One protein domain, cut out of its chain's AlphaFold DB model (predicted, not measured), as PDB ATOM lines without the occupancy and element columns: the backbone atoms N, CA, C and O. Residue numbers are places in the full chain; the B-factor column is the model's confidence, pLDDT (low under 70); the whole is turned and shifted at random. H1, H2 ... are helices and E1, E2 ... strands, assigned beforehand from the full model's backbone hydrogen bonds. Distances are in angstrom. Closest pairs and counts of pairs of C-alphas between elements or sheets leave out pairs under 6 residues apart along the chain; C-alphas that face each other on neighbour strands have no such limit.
ATOM      1  N   ASN A  60     -24.027 -22.152 -15.032       86.06
ATOM      2  CA  ASN A  60     -24.748 -22.848 -16.089       86.06
ATOM      3  C   ASN A  60     -25.744 -23.819 -15.447       86.06
ATOM      4  O   ASN A  60     -25.416 -24.451 -14.446       86.06
ATOM      5  N   ASP A  61     -26.929 -23.936 -16.036       84.44
ATOM      6  CA  ASP A  61     -27.954 -24.887 -15.615       84.44
ATOM      7  C   ASP A  61     -28.523 -25.611 -16.839       84.44
ATOM      8  O   ASP A  61     -28.424 -25.125 -17.975       84.44
ATOM      9  N   VAL A  62     -29.101 -26.784 -16.611       82.44
ATOM     10  CA  VAL A  62     -29.713 -27.620 -17.637       82.44
ATOM     11  C   VAL A  62     -31.219 -27.578 -17.454       82.44
ATOM     12  O   VAL A  62     -31.789 -28.160 -16.542       82.44
ATOM     13  N   PHE A  63     -31.884 -26.912 -18.389       85.62
ATOM     14  CA  PHE A  63     -33.325 -27.062 -18.548       85.62
ATOM     15  C   PHE A  63     -33.610 -28.448 -19.133       85.62
ATOM     16  O   PHE A  63     -32.756 -29.011 -19.816       85.62
ATOM     17  N   GLU A  64     -34.790 -29.010 -18.903       84.44
ATOM     18  CA  GLU A  64     -35.222 -30.299 -19.457       84.44
ATOM     19  C   GLU A  64     -36.729 -30.289 -19.730       84.44
ATOM     20  O   GLU A  64     -37.449 -29.403 -19.263       84.44
ATOM     21  N   SER A  65     -37.210 -31.244 -20.527       82.06
ATOM     22  CA  SER A  65     -38.649 -31.408 -20.733       82.06
ATOM     23  C   SER A  65     -39.272 -32.052 -19.500       82.06
ATOM     24  O   SER A  65     -38.806 -33.088 -19.042       82.06
ATOM     25  N   ILE A  66     -40.389 -31.504 -19.017       84.69
ATOM     26  CA  ILE A  66     -41.167 -32.125 -17.931       84.69
ATOM     27  C   ILE A  66     -41.757 -33.474 -18.382       84.69
ATOM     28  O   ILE A  66     -41.952 -34.369 -17.566       84.69
ATOM     29  N   LYS A  67     -42.022 -33.638 -19.685       84.88
ATOM     30  CA  LYS A  67     -42.587 -34.875 -20.251       84.88
ATOM     31  C   LYS A  67     -41.557 -36.000 -20.384       84.88
ATOM     32  O   LYS A  67     -41.931 -37.166 -20.395       84.88
ATOM     33  N   ALA A  68     -40.283 -35.643 -20.518       81.12
ATOM     34  CA  ALA A  68     -39.176 -36.570 -20.712       81.12
ATOM     35  C   ALA A  68     -37.954 -36.043 -19.942       81.12
ATOM     36  O   ALA A  68     -37.049 -35.465 -20.554       81.12
ATOM     37  N   PRO A  69     -37.966 -36.152 -18.600       81.00
ATOM     38  CA  PRO A  69     -36.859 -35.689 -17.780       81.00
ATOM     39  C   PRO A  69     -35.622 -36.556 -18.016       81.00
ATOM     40  O   PRO A  69     -35.719 -37.757 -18.286       81.00
ATOM     41  N   LEU A  70     -34.450 -35.947 -17.895       78.50
ATOM     42  CA  LEU A  70     -33.178 -36.645 -17.938       78.50
ATOM     43  C   LEU A  70     -33.006 -37.496 -16.668       78.50
ATOM     44  O   LEU A  70     -33.536 -37.155 -15.603       78.50
ATOM     45  N   PRO A  71     -32.245 -38.604 -16.744       75.56
ATOM     46  CA  PRO A  71     -31.885 -39.371 -15.561       75.56
ATOM     47  C   PRO A  71     -31.160 -38.483 -14.543       75.56
ATOM     48  O   PRO A  71     -30.175 -37.826 -14.874       75.56
ATOM     49  N   LYS A  72     -31.639 -38.472 -13.295       74.12
ATOM     50  CA  LYS A  72     -30.995 -37.743 -12.194       74.12
ATOM     51  C   LYS A  72     -30.106 -38.702 -11.423       74.12
ATOM     52  O   LYS A  72     -30.571 -39.761 -11.001       74.12
ATOM     53  N   THR A  73     -28.840 -38.347 -11.236       70.31
ATOM     54  CA  THR A  73     -27.961 -39.140 -10.383       70.31
ATOM     55  C   THR A  73     -28.257 -38.841  -8.906       70.31
ATOM     56  O   THR A  73     -28.647 -37.717  -8.568       70.31
ATOM     57  N   PRO A  74     -28.093 -39.818  -7.995       67.25
ATOM     58  CA  PRO A  74     -28.377 -39.628  -6.568       67.25
ATOM     59  C   PRO A  74     -27.521 -38.543  -5.897       67.25
ATOM     60  O   PRO A  74     -27.922 -37.972  -4.888       67.25
ATOM     61  N   ASP A  75     -26.345 -38.266  -6.453       74.94
ATOM     62  CA  ASP A  75     -25.371 -37.287  -5.971       74.94
ATOM     63  C   ASP A  75     -25.544 -35.889  -6.594       74.94
ATOM     64  O   ASP A  75     -24.755 -34.987  -6.315       74.94
ATOM     65  N   GLY A  76     -26.575 -35.689  -7.424       66.44
ATOM     66  CA  GLY A  76     -26.874 -34.395  -8.044       66.44
ATOM     67  C   GLY A  76     -25.899 -33.983  -9.150       66.44
ATOM     68  O   GLY A  76     -25.937 -32.836  -9.597       66.44
ATOM     69  N   GLN A  77     -25.031 -34.889  -9.609       71.88
ATOM     70  CA  GLN A  77     -24.191 -34.652 -10.777       71.88
ATOM     71  C   GLN A  77     -25.030 -34.665 -12.060       71.88
ATOM     72  O   GLN A  77     -25.850 -35.549 -12.307       71.88
ATOM     73  N   CYS A  78     -24.801 -33.688 -12.935       71.94
ATOM     74  CA  CYS A  78     -25.411 -33.694 -14.257       71.94
ATOM     75  C   CYS A  78     -24.623 -34.647 -15.170       71.94
ATOM     76  O   CYS A  78     -23.697 -34.230 -15.864       71.94
ATOM     77  N   ILE A  79     -24.957 -35.940 -15.133       77.31
ATOM     78  CA  ILE A  79     -24.393 -36.952 -16.034       77.31
ATOM     79  C   ILE A  79     -25.411 -37.228 -17.137       77.31
ATOM     80  O   ILE A  79     -26.497 -37.745 -16.882       77.31
ATOM     81  N   LEU A  80     -25.055 -36.881 -18.373       81.06
ATOM     82  CA  LEU A  80     -25.906 -37.110 -19.537       81.06
ATOM     83  C   LEU A  80     -25.540 -38.436 -20.214       81.06
ATOM     84  O   LEU A  80     -24.349 -38.706 -20.391       81.06
ATOM     85  N   PRO A  81     -26.523 -39.249 -20.640       83.06
ATOM     86  CA  PRO A  81     -26.249 -40.406 -21.482       83.06
ATOM     87  C   PRO A  81     -25.489 -40.003 -22.761       83.06
ATOM     88  O   PRO A  81     -25.804 -38.959 -23.348       83.06
ATOM     89  N   PRO A  82     -24.533 -40.815 -23.245       86.56
ATOM     90  CA  PRO A  82     -23.891 -40.574 -24.535       86.56
ATOM     91  C   PRO A  82     -24.923 -40.426 -25.662       86.56
ATOM     92  O   PRO A  82     -25.926 -41.137 -25.696       86.56
ATOM     93  N   GLY A  83     -24.688 -39.487 -26.577       86.75
ATOM     94  CA  GLY A  83     -25.613 -39.146 -27.660       86.75
ATOM     95  C   GLY A  83     -26.733 -38.173 -27.271       86.75
ATOM     96  O   GLY A  83     -27.488 -37.757 -28.147       86.75
ATOM     97  N   THR A  84     -26.836 -37.764 -26.000       87.38
ATOM     98  CA  THR A  84     -27.805 -36.734 -25.584       87.38
ATOM     99  C   THR A  84     -27.552 -35.431 -26.341       87.38
ATOM    100  O   THR A  84     -26.455 -34.875 -26.278       87.38
ATOM    101  N   ILE A  85     -28.576 -34.922 -27.030       88.56
ATOM    102  CA  ILE A  85     -28.522 -33.632 -27.724       88.56
ATOM    103  C   ILE A  85     -28.779 -32.510 -26.715       88.56
ATOM    104  O   ILE A  85     -29.831 -32.459 -26.075       88.56
ATOM    105  N   VAL A  86     -27.824 -31.591 -26.584       87.88
ATOM    106  CA  VAL A  86     -27.907 -30.429 -25.694       87.88
ATOM    107  C   VAL A  86     -27.919 -29.158 -26.532       87.88
ATOM    108  O   VAL A  86     -26.932 -28.809 -27.178       87.88
ATOM    109  N   GLY A  87     -29.044 -28.445 -26.503       90.38
ATOM    110  CA  GLY A  87     -29.152 -27.125 -27.115       90.38
ATOM    111  C   GLY A  87     -28.311 -26.099 -26.357       90.38
ATOM    112  O   GLY A  87     -28.534 -25.872 -25.165       90.38
ATOM    113  N   ILE A  88     -27.378 -25.455 -27.055       90.44
ATOM    114  CA  ILE A  88     -26.553 -24.362 -26.533       90.44
ATOM    115  C   ILE A  88     -26.771 -23.091 -27.354       90.44
ATOM    116  O   ILE A  88     -27.089 -23.136 -28.545       90.44
ATOM    117  N   THR A  89     -26.594 -21.939 -26.725       90.31
ATOM    118  CA  THR A  89     -26.569 -20.649 -27.404       90.31
ATOM    119  C   THR A  89     -25.154 -20.399 -27.900       90.31
ATOM    120  O   THR A  89     -24.182 -20.443 -27.148       90.31
ATOM    121  N   ARG A  90     -25.033 -20.180 -29.204       87.38
ATOM    122  CA  ARG A  90     -23.748 -20.018 -29.871       87.38
ATOM    123  C   ARG A  90     -23.005 -18.807 -29.305       87.38
ATOM    124  O   ARG A  90     -23.609 -17.767 -29.046       87.38
ATOM    125  N   ASP A  91     -21.688 -18.947 -29.180       87.62
ATOM    126  CA  ASP A  91     -20.753 -17.897 -28.759       87.62
ATOM    127  C   ASP A  91     -20.917 -17.429 -27.295       87.62
ATOM    128  O   ASP A  91     -20.279 -16.454 -26.892       87.62
ATOM    129  N   TYR A  92     -21.742 -18.120 -26.493       89.69
ATOM    130  CA  TYR A  92     -21.815 -17.915 -25.044       89.69
ATOM    131  C   TYR A  92     -20.590 -18.490 -24.330       89.69
ATOM    132  O   TYR A  92     -19.952 -19.449 -24.774       89.69
ATOM    133  N   GLU A  93     -20.302 -17.925 -23.163       88.75
ATOM    134  CA  GLU A  93     -19.335 -18.456 -22.219       88.75
ATOM    135  C   GLU A  93     -19.930 -19.632 -21.435       88.75
ATOM    136  O   GLU A  93     -20.752 -19.460 -20.532       88.75
ATOM    137  N   TYR A  94     -19.472 -20.844 -21.750       88.06
ATOM    138  CA  TYR A  94     -19.778 -22.048 -20.983       88.06
ATOM    139  C   TYR A  94     -18.625 -22.416 -20.050       88.06
ATOM    140  O   TYR A  94     -17.451 -22.310 -20.408       88.06
ATOM    141  N   SER A  95     -18.964 -22.841 -18.832       87.06
ATOM    142  CA  SER A  95     -17.978 -23.310 -17.859       87.06
ATOM    143  C   SER A  95     -17.302 -24.604 -18.314       87.06
ATOM    144  O   SER A  95     -17.849 -25.378 -19.101       87.06
ATOM    145  N   ALA A  96     -16.127 -24.888 -17.747       87.44
ATOM    146  CA  ALA A  96     -15.417 -26.142 -17.998       87.44
ATOM    147  C   ALA A  96     -16.283 -27.380 -17.694       87.44
ATOM    148  O   ALA A  96     -16.202 -28.366 -18.415       87.44
ATOM    149  N   GLN A  97     -17.153 -27.306 -16.681       84.69
ATOM    150  CA  GLN A  97     -18.085 -28.385 -16.332       84.69
ATOM    151  C   GLN A  97     -19.052 -28.703 -17.477       84.69
ATOM    152  O   GLN A  97     -19.271 -29.869 -17.787       84.69
ATOM    153  N   VAL A  98     -19.579 -27.678 -18.154       87.25
ATOM    154  CA  VAL A  98     -20.418 -27.876 -19.344       87.25
ATOM    155  C   VAL A  98     -19.591 -28.469 -20.476       87.25
ATOM    156  O   VAL A  98     -20.022 -29.430 -21.101       87.25
ATOM    157  N   MET A  99     -18.382 -27.956 -20.710       88.62
ATOM    158  CA  MET A  99     -17.519 -28.465 -21.783       88.62
ATOM    159  C   MET A  99     -17.147 -29.947 -21.597       88.62
ATOM    160  O   MET A  99     -17.008 -30.665 -22.587       88.62
ATOM    161  N   VAL A 100     -17.066 -30.436 -20.354       89.00
ATOM    162  CA  VAL A 100     -16.858 -31.864 -20.062       89.00
ATOM    163  C   VAL A 100     -18.006 -32.731 -20.593       89.00
ATOM    164  O   VAL A 100     -17.747 -33.831 -21.072       89.00
ATOM    165  N   LEU A 101     -19.255 -32.246 -20.606       86.75
ATOM    166  CA  LEU A 101     -20.398 -33.010 -21.136       86.75
ATOM    167  C   LEU A 101     -20.194 -33.393 -22.605       86.75
ATOM    168  O   LEU A 101     -20.501 -34.518 -22.996       86.75
ATOM    169  N   GLN A 102     -19.628 -32.481 -23.398       87.94
ATOM    170  CA  GLN A 102     -19.301 -32.746 -24.796       87.94
ATOM    171  C   GLN A 102     -18.246 -33.853 -24.913       87.94
ATOM    172  O   GLN A 102     -18.401 -34.779 -25.706       87.94
ATOM    173  N   THR A 103     -17.198 -33.804 -24.085       87.25
ATOM    174  CA  THR A 103     -16.162 -34.853 -24.063       87.25
ATOM    175  C   THR A 103     -16.674 -36.195 -23.534       87.25
ATOM    176  O   THR A 103     -16.160 -37.236 -23.930       87.25
ATOM    177  N   SER A 104     -17.721 -36.183 -22.704       87.00
ATOM    178  CA  SER A 104     -18.406 -37.375 -22.185       87.00
ATOM    179  C   SER A 104     -19.443 -37.961 -23.154       87.00
ATOM    180  O   SER A 104     -20.115 -38.934 -22.818       87.00
ATOM    181  N   GLY A 105     -19.577 -37.395 -24.359       88.75
ATOM    182  CA  GLY A 105     -20.410 -37.938 -25.435       88.75
ATOM    183  C   GLY A 105     -21.737 -37.218 -25.673       88.75
ATOM    184  O   GLY A 105     -22.513 -37.681 -26.507       88.75
ATOM    185  N   ALA A 106     -22.022 -36.104 -24.992       89.56
ATOM    186  CA  ALA A 106     -23.156 -35.253 -25.353       89.56
ATOM    187  C   ALA A 106     -22.887 -34.516 -26.678       89.56
ATOM    188  O   ALA A 106     -21.760 -34.114 -26.973       89.56
ATOM    189  N   VAL A 107     -23.935 -34.296 -27.472       90.88
ATOM    190  CA  VAL A 107     -23.854 -33.595 -28.759       90.88
ATOM    191  C   VAL A 107     -24.398 -32.185 -28.588       90.88
ATOM    192  O   VAL A 107     -25.567 -31.997 -28.258       90.88
ATOM    193  N   PHE A 108     -23.555 -31.178 -28.809       91.56
ATOM    194  CA  PHE A 108     -23.962 -29.781 -28.688       91.56
ATOM    195  C   PHE A 108     -24.599 -29.273 -29.974       91.56
ATOM    196  O   PHE A 108     -23.991 -29.308 -31.045       91.56
ATOM    197  N   GLU A 109     -25.812 -28.744 -29.848       91.62
ATOM    198  CA  GLU A 109     -26.544 -28.149 -30.954       91.62
ATOM    199  C   GLU A 109     -26.632 -26.631 -30.784       91.62
ATOM    200  O   GLU A 109     -27.305 -26.108 -29.892       91.62
ATOM    201  N   ASN A 110     -25.957 -25.905 -31.673       90.81
ATOM    202  CA  ASN A 110     -25.912 -24.451 -31.625       90.81
ATOM    203  C   ASN A 110     -27.260 -23.809 -31.979       90.81
ATOM    204  O   ASN A 110     -27.961 -24.212 -32.913       90.81
ATOM    205  N   SER A 111     -27.578 -22.736 -31.265       90.00
ATOM    206  CA  SER A 111     -28.740 -21.876 -31.483       90.00
ATOM    207  C   SER A 111     -28.316 -20.409 -31.459       90.00
ATOM    208  O   SER A 111     -27.321 -20.052 -30.836       90.00
ATOM    209  N   LEU A 112     -29.045 -19.538 -32.158       86.88
ATOM    210  CA  LEU A 112     -28.685 -18.116 -32.265       86.88
ATOM    211  C   LEU A 112     -29.131 -17.285 -31.052       86.88
ATOM    212  O   LEU A 112     -28.706 -16.141 -30.899       86.88
ATOM    213  N   SER A 113     -30.009 -17.843 -30.219       85.94
ATOM    214  CA  SER A 113     -30.549 -17.216 -29.016       85.94
ATOM    215  C   SER A 113     -30.997 -18.268 -28.002       85.94
ATOM    216  O   SER A 113     -31.300 -19.404 -28.369       85.94
ATOM    217  N   ASP A 114     -31.162 -17.853 -26.745       86.06
ATOM    218  CA  ASP A 114     -31.729 -18.713 -25.701       86.06
ATOM    219  C   ASP A 114     -33.156 -19.165 -26.048       86.06
ATOM    220  O   ASP A 114     -33.513 -20.322 -25.852       86.06
ATOM    221  N   SER A 115     -33.962 -18.278 -26.646       86.06
ATOM    222  CA  SER A 115     -35.329 -18.606 -27.071       86.06
ATOM    223  C   SER A 115     -35.366 -19.724 -28.112       86.06
ATOM    224  O   SER A 115     -36.169 -20.646 -27.994       86.06
ATOM    225  N   THR A 116     -34.473 -19.677 -29.105       85.81
ATOM    226  CA  THR A 116     -34.389 -20.717 -30.139       85.81
ATOM    227  C   THR A 116     -33.833 -22.020 -29.570       85.81
ATOM    228  O   THR A 116     -34.350 -23.083 -29.900       85.81
ATOM    229  N   SER A 117     -32.862 -21.949 -28.652       87.12
ATOM    230  CA  SER A 117     -32.351 -23.121 -27.928       87.12
ATOM    231  C   SER A 117     -33.449 -23.824 -27.120       87.12
ATOM    232  O   SER A 117     -33.604 -25.044 -27.188       87.12
ATOM    233  N   LEU A 118     -34.275 -23.059 -26.400       84.81
ATOM    234  CA  LEU A 118     -35.368 -23.607 -25.596       84.81
ATOM    235  C   LEU A 118     -36.496 -24.194 -26.456       84.81
ATOM    236  O   LEU A 118     -37.039 -25.238 -26.106       84.81
ATOM    237  N   GLN A 119     -36.828 -23.577 -27.592       81.06
ATOM    238  CA  GLN A 119     -37.884 -24.069 -28.489       81.06
ATOM    239  C   GLN A 119     -37.555 -25.417 -29.135       81.06
ATOM    240  O   GLN A 119     -38.460 -26.227 -29.332       81.06
ATOM    241  N   LYS A 120     -36.279 -25.711 -29.411       71.44
ATOM    242  CA  LYS A 120     -35.870 -27.019 -29.953       71.44
ATOM    243  C   LYS A 120     -36.268 -28.190 -29.047       71.44
ATOM    244  O   LYS A 120     -36.529 -29.284 -29.535       71.44
ATOM    245  N   ARG A 121     -36.433 -27.947 -27.742       59.50
ATOM    246  CA  ARG A 121     -36.899 -28.942 -26.761       59.50
ATOM    247  C   ARG A 121     -38.382 -29.306 -26.913       59.50
ATOM    248  O   ARG A 121     -38.798 -30.332 -26.390       59.50
ATOM    249  N   VAL A 122     -39.175 -28.496 -27.622       43.78
ATOM    250  CA  VAL A 122     -40.623 -28.709 -27.823       43.78
ATOM    251  C   VAL A 122     -40.912 -29.633 -29.018       43.78
ATOM    252  O   VAL A 122     -42.020 -30.146 -29.139       43.78
ATOM    253  N   HIS A 123     -39.932 -29.910 -29.888       31.53
ATOM    254  CA  HIS A 123     -40.162 -30.647 -31.140       31.53
ATOM    255  C   HIS A 123     -39.709 -32.114 -31.162       31.53
ATOM    256  O   HIS A 123     -39.941 -32.789 -32.161       31.53
ATOM    257  N   ALA A 124     -39.169 -32.655 -30.067       35.25
ATOM    258  CA  ALA A 124     -38.783 -34.070 -29.989       35.25
ATOM    259  C   ALA A 124     -39.971 -35.057 -29.833       35.25
ATOM    260  O   ALA A 124     -39.756 -36.229 -29.558       35.25
ATOM    261  N   GLU A 125     -41.224 -34.612 -30.015       29.25
ATOM    262  CA  GLU A 125     -42.435 -35.461 -29.999       29.25
ATOM    263  C   GLU A 125     -42.848 -35.986 -31.393       29.25
ATOM    264  O   GLU A 125     -43.964 -36.473 -31.564       29.25
ATOM    265  N   LYS A 126     -41.991 -35.887 -32.415       26.88
ATOM    266  CA  LYS A 126     -42.277 -36.465 -33.739       26.88
ATOM    267  C   LYS A 126     -41.065 -37.164 -34.344       26.88
ATOM    268  O   LYS A 126     -40.501 -36.658 -35.309       26.88
ATOM    269  N   LEU A 127     -40.719 -38.323 -33.795       31.66
ATOM    270  CA  LEU A 127     -40.142 -39.452 -34.530       31.66
ATOM    271  C   LEU A 127     -40.717 -40.744 -33.947       31.66
ATOM    272  O   LEU A 127     -40.710 -40.862 -32.702       31.66
TER     273      LEU A 127
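Overview. This is residues 60 to 127 of the 127 residues of an uncharacterized protein of Pseudomonas stutzeri (UniProt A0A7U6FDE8). With little regular structure, this is a small slab of two parallel strands, E1 and E2, with helix H2 packed on one side, H1 set off more loosely on the other, and an unnamed stretch, residues 60 to 84, looping ahead of them. Of 68 printed residues, 25 are in named elements, in the order E1, H1, E2, H2, mixed helices and strands. The whole is compact, with a radius of gyration of the C-alphas of 12.1 A and spans of 29 by 29 by 18 A.

Along the chain. Start at C-alpha 60, (-24.748, -22.848, -16.089), and pass residues 60 to 84. E1, residues 85 to 89, begins at (-28.522, -33.632, -27.724) and runs 13.1 A. Then come H1, residues 96 to 103, 10.6 A, and E2, residues 107 to 111, 13.0 A. H2, residues 114 to 120, runs 10.2 A to (-35.870, -27.019, -29.953).

Arrangement. E1, H1 and E2 form a strand-helix-strand unit, two parallel neighbours joined through a helix, with a right-handed crossover. Look at N 86 and O 107, 2.8 A. The closest C-alphas of E1 and H2 are Gly 87 and Ser 117, 5.2 A; those of H1 and E2 are Gln 102 and Phe 108, 6.8 A. H1 and H2 are apart. In H2 every O i to N i+4 pair is within hydrogen-bond range, in H1 2 of 4.

Size, cuts and confidence. The C-alphas farthest apart, Pro 74 and Leu 112, are 33.5 A apart. The printed part has no cut, and no link is long. Confidence is under 70 at residues 74, 76 and 121 to 127.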